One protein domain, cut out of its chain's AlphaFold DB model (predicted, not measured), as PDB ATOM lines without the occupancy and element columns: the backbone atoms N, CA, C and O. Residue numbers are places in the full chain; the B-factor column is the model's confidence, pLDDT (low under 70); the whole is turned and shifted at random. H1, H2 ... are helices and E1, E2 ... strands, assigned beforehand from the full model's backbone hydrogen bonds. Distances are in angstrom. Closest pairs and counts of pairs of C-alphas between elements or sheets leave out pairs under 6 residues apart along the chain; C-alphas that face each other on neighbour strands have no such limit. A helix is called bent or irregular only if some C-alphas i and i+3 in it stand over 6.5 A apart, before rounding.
ATOM      1  N   VAL A  23     201.681 271.735 202.085       84.94
ATOM      2  CA  VAL A  23     201.619 271.201 200.717       84.94
ATOM      3  C   VAL A  23     200.193 271.257 200.196       84.94
ATOM      4  O   VAL A  23     199.278 270.728 200.825       84.94
ATOM      5  N   TYR A  24     200.004 271.850 199.015       86.25
ATOM      6  CA  TYR A  24     198.705 271.864 198.341       86.25
ATOM      7  C   TYR A  24     198.184 270.437 198.141       86.25
ATOM      8  O   TYR A  24     198.873 269.581 197.579       86.25
ATOM      9  N   CYS A  25     196.963 270.176 198.603       84.25
ATOM     10  CA  CYS A  25     196.372 268.841 198.569       84.25
ATOM     11  C   CYS A  25     195.059 268.762 197.790       84.25
ATOM     12  O   CYS A  25     194.570 267.659 197.580       84.25
ATOM     13  N   GLY A  26     194.516 269.891 197.329       85.81
ATOM     14  CA  GLY A  26     193.294 269.954 196.532       85.81
ATOM     15  C   GLY A  26     192.441 271.162 196.896       85.81
ATOM     16  O   GLY A  26     192.945 272.165 197.404       85.81
ATOM     17  N   GLU A  27     191.140 271.065 196.643       86.00
ATOM     18  CA  GLU A  27     190.183 272.122 196.958       86.00
ATOM     19  C   GLU A  27     189.094 271.630 197.910       86.00
ATOM     20  O   GLU A  27     188.508 270.567 197.720       86.00
ATOM     21  N   TYR A  28     188.784 272.454 198.907       86.25
ATOM     22  CA  TYR A  28     187.646 272.293 199.799       86.25
ATOM     23  C   TYR A  28     186.689 273.467 199.581       86.25
ATOM     24  O   TYR A  28     187.079 274.625 199.735       86.25
ATOM     25  N   ASN A  29     185.446 273.183 199.180       87.56
ATOM     26  CA  ASN A  29     184.438 274.196 198.827       87.56
ATOM     27  C   ASN A  29     184.928 275.240 197.797       87.56
ATOM     28  O   ASN A  29     184.629 276.429 197.915       87.56
ATOM     29  N   GLY A  30     185.706 274.806 196.797       84.81
ATOM     30  CA  GLY A  30     186.256 275.683 195.753       84.81
ATOM     31  C   GLY A  30     187.375 276.616 196.227       84.81
ATOM     32  O   GLY A  30     187.697 277.589 195.548       84.81
ATOM     33  N   LYS A  31     187.952 276.360 197.409       85.94
ATOM     34  CA  LYS A  31     189.120 277.070 197.941       85.94
ATOM     35  C   LYS A  31     190.288 276.102 198.107       85.94
ATOM     36  O   LYS A  31     190.056 274.945 198.459       85.94
ATOM     37  N   PRO A  32     191.537 276.548 197.903       85.50
ATOM     38  CA  PRO A  32     192.696 275.681 198.050       85.50
ATOM     39  C   PRO A  32     192.836 275.194 199.496       85.50
ATOM     40  O   PRO A  32     192.640 275.958 200.443       85.50
ATOM     41  N   ALA A  33     193.192 273.923 199.643       87.50
ATOM     42  CA  ALA A  33     193.494 273.282 200.912       87.50
ATOM     43  C   ALA A  33     194.951 272.804 200.932       87.50
ATOM     44  O   ALA A  33     195.501 272.390 199.904       87.50
ATOM     45  N   TYR A  34     195.568 272.866 202.111       88.00
ATOM     46  CA  TYR A  34     196.981 272.550 202.299       88.00
ATOM     47  C   TYR A  34     197.187 271.627 203.500       88.00
ATOM     48  O   TYR A  34     196.580 271.824 204.551       88.00
ATOM     49  N   VAL A  35     198.053 270.627 203.355       87.25
ATOM     50  CA  VAL A  35     198.464 269.703 204.420       87.25
ATOM     51  C   VAL A  35     199.761 270.204 205.044       87.25
ATOM     52  O   VAL A  35     200.751 270.385 204.343       87.25
ATOM     53  N   ASP A  36     199.795 270.330 206.366       85.56
ATOM     54  CA  ASP A  36     201.046 270.504 207.107       85.56
ATOM     55  C   ASP A  36     201.775 269.156 207.149       85.56
ATOM     56  O   ASP A  36     201.449 268.279 207.954       85.56
ATOM     57  N   ILE A  37     202.751 268.954 206.262       79.00
ATOM     58  CA  ILE A  37     203.458 267.669 206.135       79.00
ATOM     59  C   ILE A  37     204.163 267.234 207.424       79.00
ATOM     60  O   ILE A  37     204.321 266.038 207.659       79.00
ATOM     61  N   ASN A  38     204.531 268.180 208.294       79.19
ATOM     62  CA  ASN A  38     205.201 267.887 209.563       79.19
ATOM     63  C   ASN A  38     204.228 267.406 210.643       79.19
ATOM     64  O   ASN A  38     204.651 266.907 211.682       79.19
ATOM     65  N   SER A  39     202.926 267.554 210.407       80.56
ATOM     66  CA  SER A  39     201.876 267.054 211.292       80.56
ATOM     67  C   SER A  39     201.402 265.644 210.944       80.56
ATOM     68  O   SER A  39     200.550 265.104 211.650       80.56
ATOM     69  N   ILE A  40     201.910 265.058 209.851       81.25
ATOM     70  CA  ILE A  40     201.507 263.724 209.419       81.25
ATOM     71  C   ILE A  40     202.052 262.702 210.413       81.25
ATOM     72  O   ILE A  40     203.254 262.448 210.492       81.25
ATOM     73  N   GLU A  41     201.143 262.060 211.128       77.44
ATOM     74  CA  GLU A  41     201.452 261.013 212.090       77.44
ATOM     75  C   GLU A  41     200.610 259.769 211.808       77.44
ATOM     76  O   GLU A  41     199.459 259.844 211.369       77.44
ATOM     77  N   LYS A  42     201.179 258.590 212.064       73.75
ATOM     78  CA  LYS A  42     200.403 257.352 212.031       73.75
ATOM     79  C   LYS A  42     199.583 257.285 213.318       73.75
ATOM     80  O   LYS A  42     200.131 257.385 214.411       73.75
ATOM     81  N   SER A  43     198.264 257.187 213.202       67.12
ATOM     82  CA  SER A  43     197.365 257.239 214.361       67.12
ATOM     83  C   SER A  43     197.176 255.838 214.904       67.12
ATOM     84  O   SER A  43     196.687 255.015 214.160       67.12
ATOM     85  N   SER A  44     197.431 255.539 216.175       54.88
ATOM     86  CA  SER A  44     197.223 254.190 216.734       54.88
ATOM     87  C   SER A  44     195.755 253.761 216.937       54.88
ATOM     88  O   SER A  44     195.486 252.754 217.596       54.88
ATOM     89  N   SER A  45     194.783 254.487 216.373       48.66
ATOM     90  CA  SER A  45     193.358 254.212 216.583       48.66
ATOM     91  C   SER A  45     192.830 253.079 215.690       48.66
ATOM     92  O   SER A  45     192.608 253.235 214.488       48.66
ATOM     93  N   ARG A  46     192.556 251.919 216.299       42.78
ATOM     94  CA  ARG A  46     191.679 250.896 215.717       42.78
ATOM     95  C   ARG A  46     190.230 251.335 215.959       42.78
ATOM     96  O   ARG A  46     189.692 251.110 217.031       42.78
ATOM     97  N   THR A  47     189.639 251.958 214.940       40.50
ATOM     98  CA  THR A  47     188.190 252.182 214.736       40.50
ATOM     99  C   THR A  47     187.423 253.035 215.763       40.50
ATOM    100  O   THR A  47     187.189 252.609 216.880       40.50
ATOM    101  N   GLY A  48     186.905 254.179 215.287       37.97
ATOM    102  CA  GLY A  48     185.595 254.743 215.659       37.97
ATOM    103  C   GLY A  48     185.350 255.102 217.129       37.97
ATOM    104  O   GLY A  48     184.807 254.298 217.872       37.97
ATOM    105  N   MET A  49     185.597 256.373 217.470       38.88
ATOM    106  CA  MET A  49     185.395 257.007 218.785       38.88
ATOM    107  C   MET A  49     186.291 256.512 219.928       38.88
ATOM    108  O   MET A  49     186.653 255.348 220.015       38.88
ATOM    109  N   TRP A  50     186.526 257.455 220.844       36.69
ATOM    110  CA  TRP A  50     187.165 257.352 222.159       36.69
ATOM    111  C   TRP A  50     188.626 257.808 222.239       36.69
ATOM    112  O   TRP A  50     189.578 257.125 221.888       36.69
ATOM    113  N   GLU A  51     188.704 259.066 222.676       34.88
ATOM    114  CA  GLU A  51     189.384 259.512 223.888       34.88
ATOM    115  C   GLU A  51     190.890 259.312 224.064       34.88
ATOM    116  O   GLU A  51     191.501 258.258 223.918       34.88
ATOM    117  N   ILE A  52     191.450 260.435 224.501       41.00
ATOM    118  CA  ILE A  52     192.724 260.616 225.170       41.00
ATOM    119  C   ILE A  52     192.672 259.816 226.480       41.00
ATOM    120  O   ILE A  52     192.451 260.383 227.539       41.00
ATOM    121  N   THR A  53     192.857 258.502 226.417       31.80
ATOM    122  CA  THR A  53     193.171 257.675 227.587       31.80
ATOM    123  C   THR A  53     193.793 256.364 227.118       31.80
ATOM    124  O   THR A  53     193.126 255.400 226.780       31.80
ATOM    125  N   ASN A  54     195.125 256.363 227.148       30.00
ATOM    126  CA  ASN A  54     196.004 255.199 227.128       30.00
ATOM    127  C   ASN A  54     195.998 254.291 225.881       30.00
ATOM    128  O   ASN A  54     195.263 253.319 225.772       30.00
ATOM    129  N   HIS A  55     197.032 254.518 225.063       34.34
ATOM    130  CA  HIS A  55     197.943 253.462 224.611       34.34
ATOM    131  C   HIS A  55     197.339 252.321 223.769       34.34
ATOM    132  O   HIS A  55     197.389 251.151 224.138       34.34
ATOM    133  N   GLY A  56     196.952 252.632 222.530       34.03
ATOM    134  CA  GLY A  56     197.276 251.727 221.423       34.03
ATOM    135  C   GLY A  56     198.769 251.879 221.124       34.03
ATOM    136  O   GLY A  56     199.155 252.818 220.438       34.03
ATOM    137  N   ILE A  57     199.625 251.035 221.704       40.78
ATOM    138  CA  ILE A  57     201.096 251.234 221.763       40.78
ATOM    139  C   ILE A  57     201.781 251.073 220.388       40.78
ATOM    140  O   ILE A  57     202.969 251.343 220.255       40.78
ATOM    141  N   TYR A  58     201.030 250.704 219.345       44.16
ATOM    142  CA  TYR A  58     201.592 250.287 218.061       44.16
ATOM    143  C   TYR A  58     200.959 251.019 216.858       44.16
ATOM    144  O   TYR A  58     200.100 250.453 216.163       44.16
ATOM    145  N   PRO A  59     201.338 252.290 216.601       49.09
ATOM    146  CA  PRO A  59     200.926 253.052 215.419       49.09
ATOM    147  C   PRO A  59     201.128 252.294 214.100       49.09
ATOM    148  O   PRO A  59     200.358 252.471 213.163       49.09
ATOM    149  N   GLU A  60     202.103 251.390 214.018       44.84
ATOM    150  CA  GLU A  60     202.461 250.616 212.834       44.84
ATOM    151  C   GLU A  60     201.372 249.641 212.346       44.84
ATOM    152  O   GLU A  60     201.307 249.374 211.141       44.84
ATOM    153  N   TYR A  61     200.491 249.157 213.230       45.16
ATOM    154  CA  TYR A  61     199.344 248.297 212.879       45.16
ATOM    155  C   TYR A  61     198.066 249.072 212.609       45.16
ATOM    156  O   TYR A  61     197.023 248.482 212.312       45.16
ATOM    157  N   SER A  62     198.134 250.389 212.742       60.28
ATOM    158  CA  SER A  62     197.033 251.208 212.323       60.28
ATOM    159  C   SER A  62     196.991 251.306 210.814       60.28
ATOM    160  O   SER A  62     197.979 251.631 210.151       60.28
ATOM    161  N   ASP A  63     195.794 251.088 210.294       72.38
ATOM    162  CA  ASP A  63     195.453 251.456 208.934       72.38
ATOM    163  C   ASP A  63     195.142 252.953 208.833       72.38
ATOM    164  O   ASP A  63     194.605 253.366 207.817       72.38
ATOM    165  N   SER A  64     195.420 253.770 209.855       78.38
ATOM    166  CA  SER A  64     195.023 255.172 209.891       78.38
ATOM    167  C   SER A  64     196.192 256.152 210.013       78.38
ATOM    168  O   SER A  64     197.143 255.950 210.769       78.38
ATOM    169  N   TYR A  65     196.067 257.274 209.309       80.75
ATOM    170  CA  TYR A  65     196.928 258.451 209.419       80.75
ATOM    171  C   TYR A  65     196.151 259.611 210.011       80.75
ATOM    172  O   TYR A  65     194.939 259.694 209.830       80.75
ATOM    173  N   SER A  66     196.849 260.529 210.664       84.75
ATOM    174  CA  SER A  66     196.316 261.844 210.982       84.75
ATOM    175  C   SER A  66     197.208 262.935 210.415       84.75
ATOM    176  O   SER A  66     198.425 262.772 210.393       84.75
ATOM    177  N   ALA A  67     196.609 264.023 209.946       87.50
ATOM    178  CA  ALA A  67     197.330 265.197 209.475       87.50
ATOM    179  C   ALA A  67     196.533 266.467 209.770       87.50
ATOM    180  O   ALA A  67     195.299 266.442 209.819       87.50
ATOM    181  N   ASN A  68     197.239 267.579 209.928       90.81
ATOM    182  CA  ASN A  68     196.645 268.897 210.006       90.81
ATOM    183  C   ASN A  68     196.459 269.459 208.592       90.81
ATOM    184  O   ASN A  68     197.401 269.508 207.803       90.81
ATOM    185  N   ILE A  69     195.247 269.905 208.289       90.00
ATOM    186  CA  ILE A  69     194.854 270.480 207.006       90.00
ATOM    187  C   ILE A  69     194.355 271.902 207.244       90.00
ATOM    188  O   ILE A  69     193.458 272.114 208.058       90.00
ATOM    189  N   ASN A  70     194.916 272.875 206.534       90.31
ATOM    190  CA  ASN A  70     194.347 274.209 206.433       90.31
ATOM    191  C   ASN A  70     193.360 274.248 205.263       90.31
ATOM    192  O   ASN A  70     193.737 273.977 204.122       90.31
ATOM    193  N   ALA A  71     192.106 274.579 205.548       88.25
ATOM    194  CA  ALA A  71     191.070 274.754 204.543       88.25
ATOM    195  C   ALA A  71     190.083 275.830 205.002       88.25
ATOM    196  O   ALA A  71     189.712 275.881 206.172       88.25
ATOM    197  N   ASP A  72     189.660 276.699 204.083       85.31
ATOM    198  CA  ASP A  72     188.681 277.762 204.359       85.31
ATOM    199  C   ASP A  72     189.047 278.671 205.559       85.31
ATOM    200  O   ASP A  72     188.195 279.133 206.314       85.31
ATOM    201  N   GLY A  73     190.348 278.912 205.770       82.88
ATOM    202  CA  GLY A  73     190.856 279.723 206.884       82.88
ATOM    203  C   GLY A  73     190.828 279.031 208.253       82.88
ATOM    204  O   GLY A  73     191.207 279.644 209.253       82.88
ATOM    205  N   LEU A  74     190.426 277.760 208.310       87.44
ATOM    206  CA  LEU A  74     190.418 276.932 209.509       87.44
ATOM    207  C   LEU A  74     191.469 275.826 209.411       87.44
ATOM    208  O   LEU A  74     191.787 275.320 208.339       87.44
ATOM    209  N   TRP A  75     192.004 275.449 210.567       87.94
ATOM    210  CA  TRP A  75     192.882 274.295 210.695       87.94
ATOM    211  C   TRP A  75     192.078 273.107 211.202       87.94
ATOM    212  O   TRP A  75     191.355 273.223 212.191       87.94
ATOM    213  N   TYR A  76     192.241 271.965 210.549       88.94
ATOM    214  CA  TYR A  76     191.594 270.711 210.891       88.94
ATOM    215  C   TYR A  76     192.644 269.664 211.211       88.94
ATOM    216  O   TYR A  76     193.608 269.558 210.471       88.94
ATOM    217  N   LYS A  77     192.450 268.841 212.240       89.69
ATOM    218  CA  LYS A  77     193.121 267.540 212.330       89.69
ATOM    219  C   LYS A  77     192.205 266.513 211.702       89.69
ATOM    220  O   LYS A  77     191.042 266.435 212.080       89.69
ATOM    221  N   VAL A  78     192.702 265.747 210.747       87.50
ATOM    222  CA  VAL A  78     191.887 264.830 209.952       87.50
ATOM    223  C   VAL A  78     192.472 263.439 210.049       87.50
ATOM    224  O   VAL A  78     193.680 263.277 209.893       87.50
ATOM    225  N   LEU A  79     191.621 262.449 210.302       86.88
ATOM    226  CA  LEU A  79     191.985 261.042 210.263       86.88
ATOM    227  C   LEU A  79     191.582 260.411 208.936       86.88
ATOM    228  O   LEU A  79     190.426 260.495 208.518       86.88
ATOM    229  N   PHE A  80     192.544 259.724 208.333       84.19
ATOM    230  CA  PHE A  80     192.421 258.979 207.091       84.19
ATOM    231  C   PHE A  80     192.628 257.506 207.346       84.19
ATOM    232  O   PHE A  80     193.451 257.152 208.182       84.19
ATOM    233  N   ASN A  81     191.948 256.658 206.588       80.44
ATOM    234  CA  ASN A  81     192.149 255.222 206.620       80.44
ATOM    235  C   ASN A  81     192.699 254.724 205.275       80.44
ATOM    236  O   ASN A  81     192.207 255.074 204.210       80.44
ATOM    237  N   ILE A  82     193.733 253.893 205.322       76.62
ATOM    238  CA  ILE A  82     194.448 253.323 204.181       76.62
ATOM    239  C   ILE A  82     193.590 252.308 203.437       76.62
ATOM    240  O   ILE A  82     193.630 252.265 202.211       76.62
ATOM    241  N   LYS A  83     192.826 251.485 204.161       76.12
ATOM    242  CA  LYS A  83     192.001 250.436 203.552       76.12
ATOM    243  C   LYS A  83     190.849 251.032 202.763       76.12
ATOM    244  O   LYS A  83     190.544 250.534 201.685       76.12
ATOM    245  N   THR A  84     190.223 252.080 203.293       77.94
ATOM    246  CA  THR A  84     189.122 252.763 202.606       77.94
ATOM    247  C   THR A  84     189.600 253.881 201.687       77.94
ATOM    248  O   THR A  84     188.866 254.247 200.782       77.94
ATOM    249  N   GLN A  85     190.822 254.391 201.880       82.56
ATOM    250  CA  GLN A  85     191.366 255.576 201.201       82.56
ATOM    251  C   GLN A  85     190.497 256.824 201.396       82.56
ATOM    252  O   GLN A  85     190.399 257.678 200.519       82.56
ATOM    253  N   THR A  86     189.859 256.925 202.561       82.50
ATOM    254  CA  THR A  86     188.956 258.027 202.899       82.50
ATOM    255  C   THR A  86     189.305 258.626 204.252       82.50
ATOM    256  O   THR A  86     189.873 257.975 205.134       82.50
ATOM    257  N   SER A  87     188.938 259.885 204.418       84.44
ATOM    258  CA  SER A  87     188.760 260.532 205.704       84.44
ATOM    259  C   SER A  87     187.536 259.951 206.424       84.44
ATOM    260  O   SER A  87     186.551 259.565 205.797       84.44
ATOM    261  N   TYR A  88     187.600 259.838 207.751       80.69
ATOM    262  CA  TYR A  88     186.472 259.337 208.555       80.69
ATOM    263  C   TYR A  88     186.179 260.169 209.805       80.69
ATOM    264  O   TYR A  88     185.160 259.961 210.464       80.69
ATOM    265  N   SER A  89     187.059 261.103 210.170       84.25
ATOM    266  CA  SER A  89     186.836 262.055 211.261       84.25
ATOM    267  C   SER A  89     187.721 263.284 211.076       84.25
ATOM    268  O   SER A  89     188.892 263.152 210.716       84.25
ATOM    269  N   ALA A  90     187.183 264.466 211.369       85.25
ATOM    270  CA  ALA A  90     187.935 265.715 211.397       85.25
ATOM    271  C   ALA A  90     187.650 266.484 212.693       85.25
ATOM    272  O   ALA A  90     186.555 266.408 213.230       85.25
ATOM    273  N   TRP A  91     188.607 267.252 213.200       88.38
ATOM    274  CA  TRP A  91     188.433 268.151 214.344       88.38
ATOM    275  C   TRP A  91     188.921 269.529 213.956       88.38
ATOM    276  O   TRP A  91     189.976 269.630 213.339       88.38
ATOM    277  N   ILE A  92     188.224 270.582 214.372       86.62
ATOM    278  CA  ILE A  92     188.793 271.928 214.293       86.62
ATOM    279  C   ILE A  92     189.940 272.037 215.307       86.62
ATOM    280  O   ILE A  92     189.909 271.475 216.408       86.62
ATOM    281  N   LEU A  93     190.990 272.740 214.909       83.56
ATOM    282  CA  LEU A  93     192.115 273.095 215.754       83.56
ATOM    283  C   LEU A  93     191.981 274.547 216.212       83.56
ATOM    284  O   LEU A  93     191.554 275.423 215.460       83.56
ATOM    285  N   ASN A  94     192.377 274.827 217.454       77.38
ATOM    286  CA  ASN A  94     192.496 276.199 217.935       77.38
ATOM    287  C   ASN A  94     193.723 276.889 217.313       77.38
ATOM    288  O   ASN A  94     194.531 276.271 216.620       77.38
ATOM    289  N   LYS A  95     193.910 278.176 217.635       68.75
ATOM    290  CA  LYS A  95     195.055 278.984 217.174       68.75
ATOM    291  C   LYS A  95     196.430 278.357 217.459       68.75
ATOM    292  O   LYS A  95     197.383 278.680 216.765       68.75
ATOM    293  N   ASN A  96     196.529 277.447 218.430       72.88
ATOM    294  CA  ASN A  96     197.758 276.735 218.783       72.88
ATOM    295  C   ASN A  96     197.859 275.346 218.121       72.88
ATOM    296  O   ASN A  96     198.600 274.499 218.617       72.88
ATOM    297  N   LYS A  97     197.085 275.077 217.058       66.06
ATOM    298  CA  LYS A  97     196.986 273.773 216.375       66.06
ATOM    299  C   LYS A  97     196.618 272.608 217.318       66.06
ATOM    300  O   LYS A  97     196.966 271.459 217.061       66.06
ATOM    301  N   LYS A  98     195.908 272.883 218.421       67.25
ATOM    302  CA  LYS A  98     195.417 271.859 219.360       67.25
ATOM    303  C   LYS A  98     193.934 271.584 219.131       67.25
ATOM    304  O   LYS A  98     193.170 272.522 218.912       67.25
ATOM    305  N   ASN A  99     193.540 270.315 219.222       68.19
ATOM    306  CA  ASN A  99     192.160 269.863 219.023       68.19
ATOM    307  C   ASN A  99     191.182 270.646 219.913       68.19
ATOM    308  O   ASN A  99     191.384 270.727 221.124       68.19
ATOM    309  N   THR A 100     190.098 271.169 219.334       65.00
ATOM    310  CA  THR A 100     189.048 271.889 220.081       65.00
ATOM    311  C   THR A 100     187.952 270.981 220.641       65.00
ATOM    312  O   THR A 100     186.909 271.473 221.055       65.00
ATOM    313  N   GLY A 101     188.185 269.667 220.691       70.25
ATOM    314  CA  GLY A 101     187.173 268.677 221.076       70.25
ATOM    315  C   GLY A 101     186.217 268.324 219.929       70.25
ATOM    316  O   GLY A 101     186.319 268.899 218.853       70.25
ATOM    317  N   THR A 102     185.367 267.320 220.177       68.75
ATOM    318  CA  THR A 102     184.320 266.691 219.334       68.75
ATOM    319  C   THR A 102     184.600 266.529 217.824       68.75
ATOM    320  O   THR A 102     184.747 267.517 217.108       68.75
ATOM    321  N   PRO A 103     184.599 265.288 217.293       73.31
ATOM    322  CA  PRO A 103     184.712 265.054 215.855       73.31
ATOM    323  C   PRO A 103     183.584 265.729 215.062       73.31
ATOM    324  O   PRO A 103     182.415 265.692 215.446       73.31
ATOM    325  N   ILE A 104     183.941 266.292 213.916       79.25
ATOM    326  CA  ILE A 104     183.065 266.888 212.918       79.25
ATOM    327  C   ILE A 104     182.998 265.911 211.749       79.25
ATOM    328  O   ILE A 104     183.935 265.788 210.962       79.25
ATOM    329  N   ASN A 105     181.879 265.202 211.641       72.88
ATOM    330  CA  ASN A 105     181.705 264.138 210.647       72.88
ATOM    331  C   ASN A 105     181.116 264.639 209.316       72.88
ATOM    332  O   ASN A 105     180.916 263.853 208.398       72.88
ATOM    333  N   THR A 106     180.805 265.932 209.207       77.19
ATOM    334  CA  THR A 106     180.208 266.543 208.006       77.19
ATOM    335  C   THR A 106     181.237 267.064 207.007       77.19
ATOM    336  O   THR A 106     180.857 267.557 205.949       77.19
ATOM    337  N   VAL A 107     182.529 266.975 207.327       78.81
ATOM    338  CA  VAL A 107     183.614 267.485 206.488       78.81
ATOM    339  C   VAL A 107     184.326 266.315 205.814       78.81
ATOM    340  O   VAL A 107     184.790 265.404 206.497       78.81
ATOM    341  N   ASN A 108     184.415 266.347 204.482       86.94
ATOM    342  CA  ASN A 108     185.114 265.344 203.680       86.94
ATOM    343  C   ASN A 108     186.452 265.914 203.180       86.94
ATOM    344  O   ASN A 108     186.483 266.948 202.511       86.94
ATOM    345  N   PHE A 109     187.539 265.211 203.490       89.31
ATOM    346  CA  PHE A 109     188.897 265.539 203.058       89.31
ATOM    347  C   PHE A 109     189.550 264.422 202.232       89.31
ATOM    348  O   PHE A 109     190.769 264.403 202.097       89.31
ATOM    349  N   ASP A 110     188.775 263.498 201.658       89.88
ATOM    350  CA  ASP A 110     189.258 262.323 200.913       89.88
ATOM    351  C   ASP A 110     190.251 262.702 199.807       89.88
ATOM    352  O   ASP A 110     191.224 261.990 199.563       89.88
ATOM    353  N   PHE A 111     190.064 263.877 199.200       88.69
ATOM    354  CA  PHE A 111     190.959 264.435 198.187       88.69
ATOM    355  C   PHE A 111     192.418 264.583 198.670       88.69
ATOM    356  O   PHE A 111     193.343 264.449 197.872       88.69
ATOM    357  N   ALA A 112     192.647 264.793 199.970       88.44
ATOM    358  CA  ALA A 112     193.976 264.993 200.543       88.44
ATOM    359  C   ALA A 112     194.735 263.681 200.822       88.44
ATOM    360  O   ALA A 112     195.924 263.721 201.158       88.44
ATOM    361  N   TYR A 113     194.086 262.518 200.674       88.00
ATOM    362  CA  TYR A 113     194.661 261.218 201.030       88.00
ATOM    363  C   TYR A 113     195.990 260.941 200.314       88.00
ATOM    364  O   TYR A 113     196.966 260.556 200.958       88.00
ATOM    365  N   GLN A 114     196.053 261.163 198.997       83.56
ATOM    366  CA  GLN A 114     197.253 260.852 198.209       83.56
ATOM    367  C   GLN A 114     198.446 261.722 198.617       83.56
ATOM    368  O   GLN A 114     199.550 261.206 198.789       83.56
ATOM    369  N   THR A 115     198.222 263.016 198.858       84.62
ATOM    370  CA  THR A 115     199.260 263.939 199.337       84.62
ATOM    371  C   THR A 115     199.834 263.483 200.677       84.62
ATOM    372  O   THR A 115     201.053 263.456 200.850       84.62
ATOM    373  N   ILE A 116     198.975 263.059 201.608       82.88
ATOM    374  CA  ILE A 116     199.388 262.557 202.926       82.88
ATOM    375  C   ILE A 116     200.142 261.233 202.794       82.88
ATOM    376  O   ILE A 116     201.211 261.064 203.379       82.88
ATOM    377  N   HIS A 117     199.610 260.301 202.002       79.00
ATOM    378  CA  HIS A 117     200.193 258.976 201.828       79.00
ATOM    379  C   HIS A 117     201.600 259.033 201.215       79.00
ATOM    380  O   HIS A 117     202.504 258.340 201.686       79.00
ATOM    381  N   VAL A 118     201.798 259.876 200.197       76.56
ATOM    382  CA  VAL A 118     203.098 260.071 199.536       76.56
ATOM    383  C   VAL A 118     204.095 260.780 200.452       76.56
ATOM    384  O   VAL A 118     205.273 260.428 200.458       76.56
ATOM    385  N   SER A 119     203.630 261.742 201.253       75.81
ATOM    386  CA  SER A 119     204.490 262.516 202.158       75.81
ATOM    387  C   SER A 119     204.937 261.724 203.394       75.81
ATOM    388  O   SER A 119     205.870 262.139 204.077       75.81
ATOM    389  N   TYR A 120     204.320 260.572 203.681       71.00
ATOM    390  CA  TYR A 120     204.717 259.700 204.787       71.00
ATOM    391  C   TYR A 120     205.955 258.838 204.419       71.00
ATOM    392  O   TYR A 120     205.850 257.936 203.569       71.00
ATOM    393  N   PRO A 121     207.131 259.042 205.056       60.97
ATOM    394  CA  PRO A 121     208.387 258.418 204.636       60.97
ATOM    395  C   PRO A 121     208.356 256.885 204.687       60.97
ATOM    396  O   PRO A 121     207.999 256.275 205.696       60.97
ATOM    397  N   GLU A 122     208.826 256.226 203.625       55.25
ATOM    398  CA  GLU A 122     208.984 254.764 203.581       55.25
ATOM    399  C   GLU A 122     209.976 254.239 204.644       55.25
ATOM    400  O   GLU A 122     209.838 253.119 205.136       55.25
ATOM    401  N   ALA A 123     210.937 255.068 205.067       50.41
ATOM    402  CA  ALA A 123     211.889 254.748 206.133       50.41
ATOM    403  C   ALA A 123     211.210 254.529 207.498       50.41
ATOM    404  O   ALA A 123     211.591 253.607 208.225       50.41
TER     405      ALA A 123
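This is residues 23 to 123 of the 237 residues of an uncharacterized protein of Pelosinus propionicus DSM 13327 (UniProt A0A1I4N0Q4). A strongly twisted sheet of five strands curls round one short helix, H1, which packs on one face of it; a long loop, residues 43 to 63, swings out between E2 and E3 at one end of the sheet. The printed part has 101 residues, with five named strands and then one named helix along the chain, E1 E2 E3 E4 E5 H1. The sheet's order is E1 E2 E3 E4 E5, antiparallel throughout, and the class is mostly strand. The whole is compact, with a radius of gyration of the C-alphas of 12.8 A, and spans 37 by 30 by 24 A.

E1, residues 23 to 28, begins with C-alpha 23 at (201.619, 271.201, 200.717) and is 14.0 A long from first to last C-alpha. E2, residues 31 to 42, is the longest strand, 26.7 A from first to last C-alpha, and bends by 74 degrees at residue 38. E3, residues 64 to 71, measures 20.7 A and bends by 53 degrees at residue 68. E4, residues 74 to 81, measures 22.0 A, and E5, residues 86 to 92, 18.0 A, ending with C-alpha 92 at (188.793, 271.928, 214.293). H1, residues 110 to 119, measures 15.3 A and ends with C-alpha 119 at (204.490, 262.516, 202.158); it is irregular, with C-alphas 111 and 114 7.2 A apart.

The five strands form a meander, each strand the antiparallel neighbour of the one before, with E1 and E5 as edge strands. E1 and E2 form a hairpin, with N 25 and O 33 within hydrogen-bond range at 3.0 A. E2 and E3 form a hairpin too, with N 34 and O 70 at 2.9 A and N 66 and O 41 at 2.8 A. In the hairpin of E3 and E4, N 69 and O 76 are 2.8 A apart. In the hairpin of E4 and E5, N 79 and O 89 are 2.8 A apart. E1 and E5 are apart. H1 is on the sheet, and the sheet curls round it; H1 and the sheet E1 E2 E3 E4 E5 are two layers, a helix on one face of a sheet. The closest C-alphas of E1 and H1 are those of Cys 25 and Ala 112, 4.9 A apart; those of E5 and H1 are Thr 86 and Asp 110, 4.7 A apart. In H1, 4 of 6 O i to N i+4 pairs are within hydrogen-bond range.

The two C-alphas farthest apart, those of Gly 30 and Asn 54, are 38.7 A apart. The printed part has no cut. The links E2 to E3, 21 residues, and E5 to H1, 17 residues, are long; the other three are tight. The mean pLDDT of the printed part is 73.3, and residues 43 to 62, 95, 97 to 100, 102 and 121 to 123 are under 70.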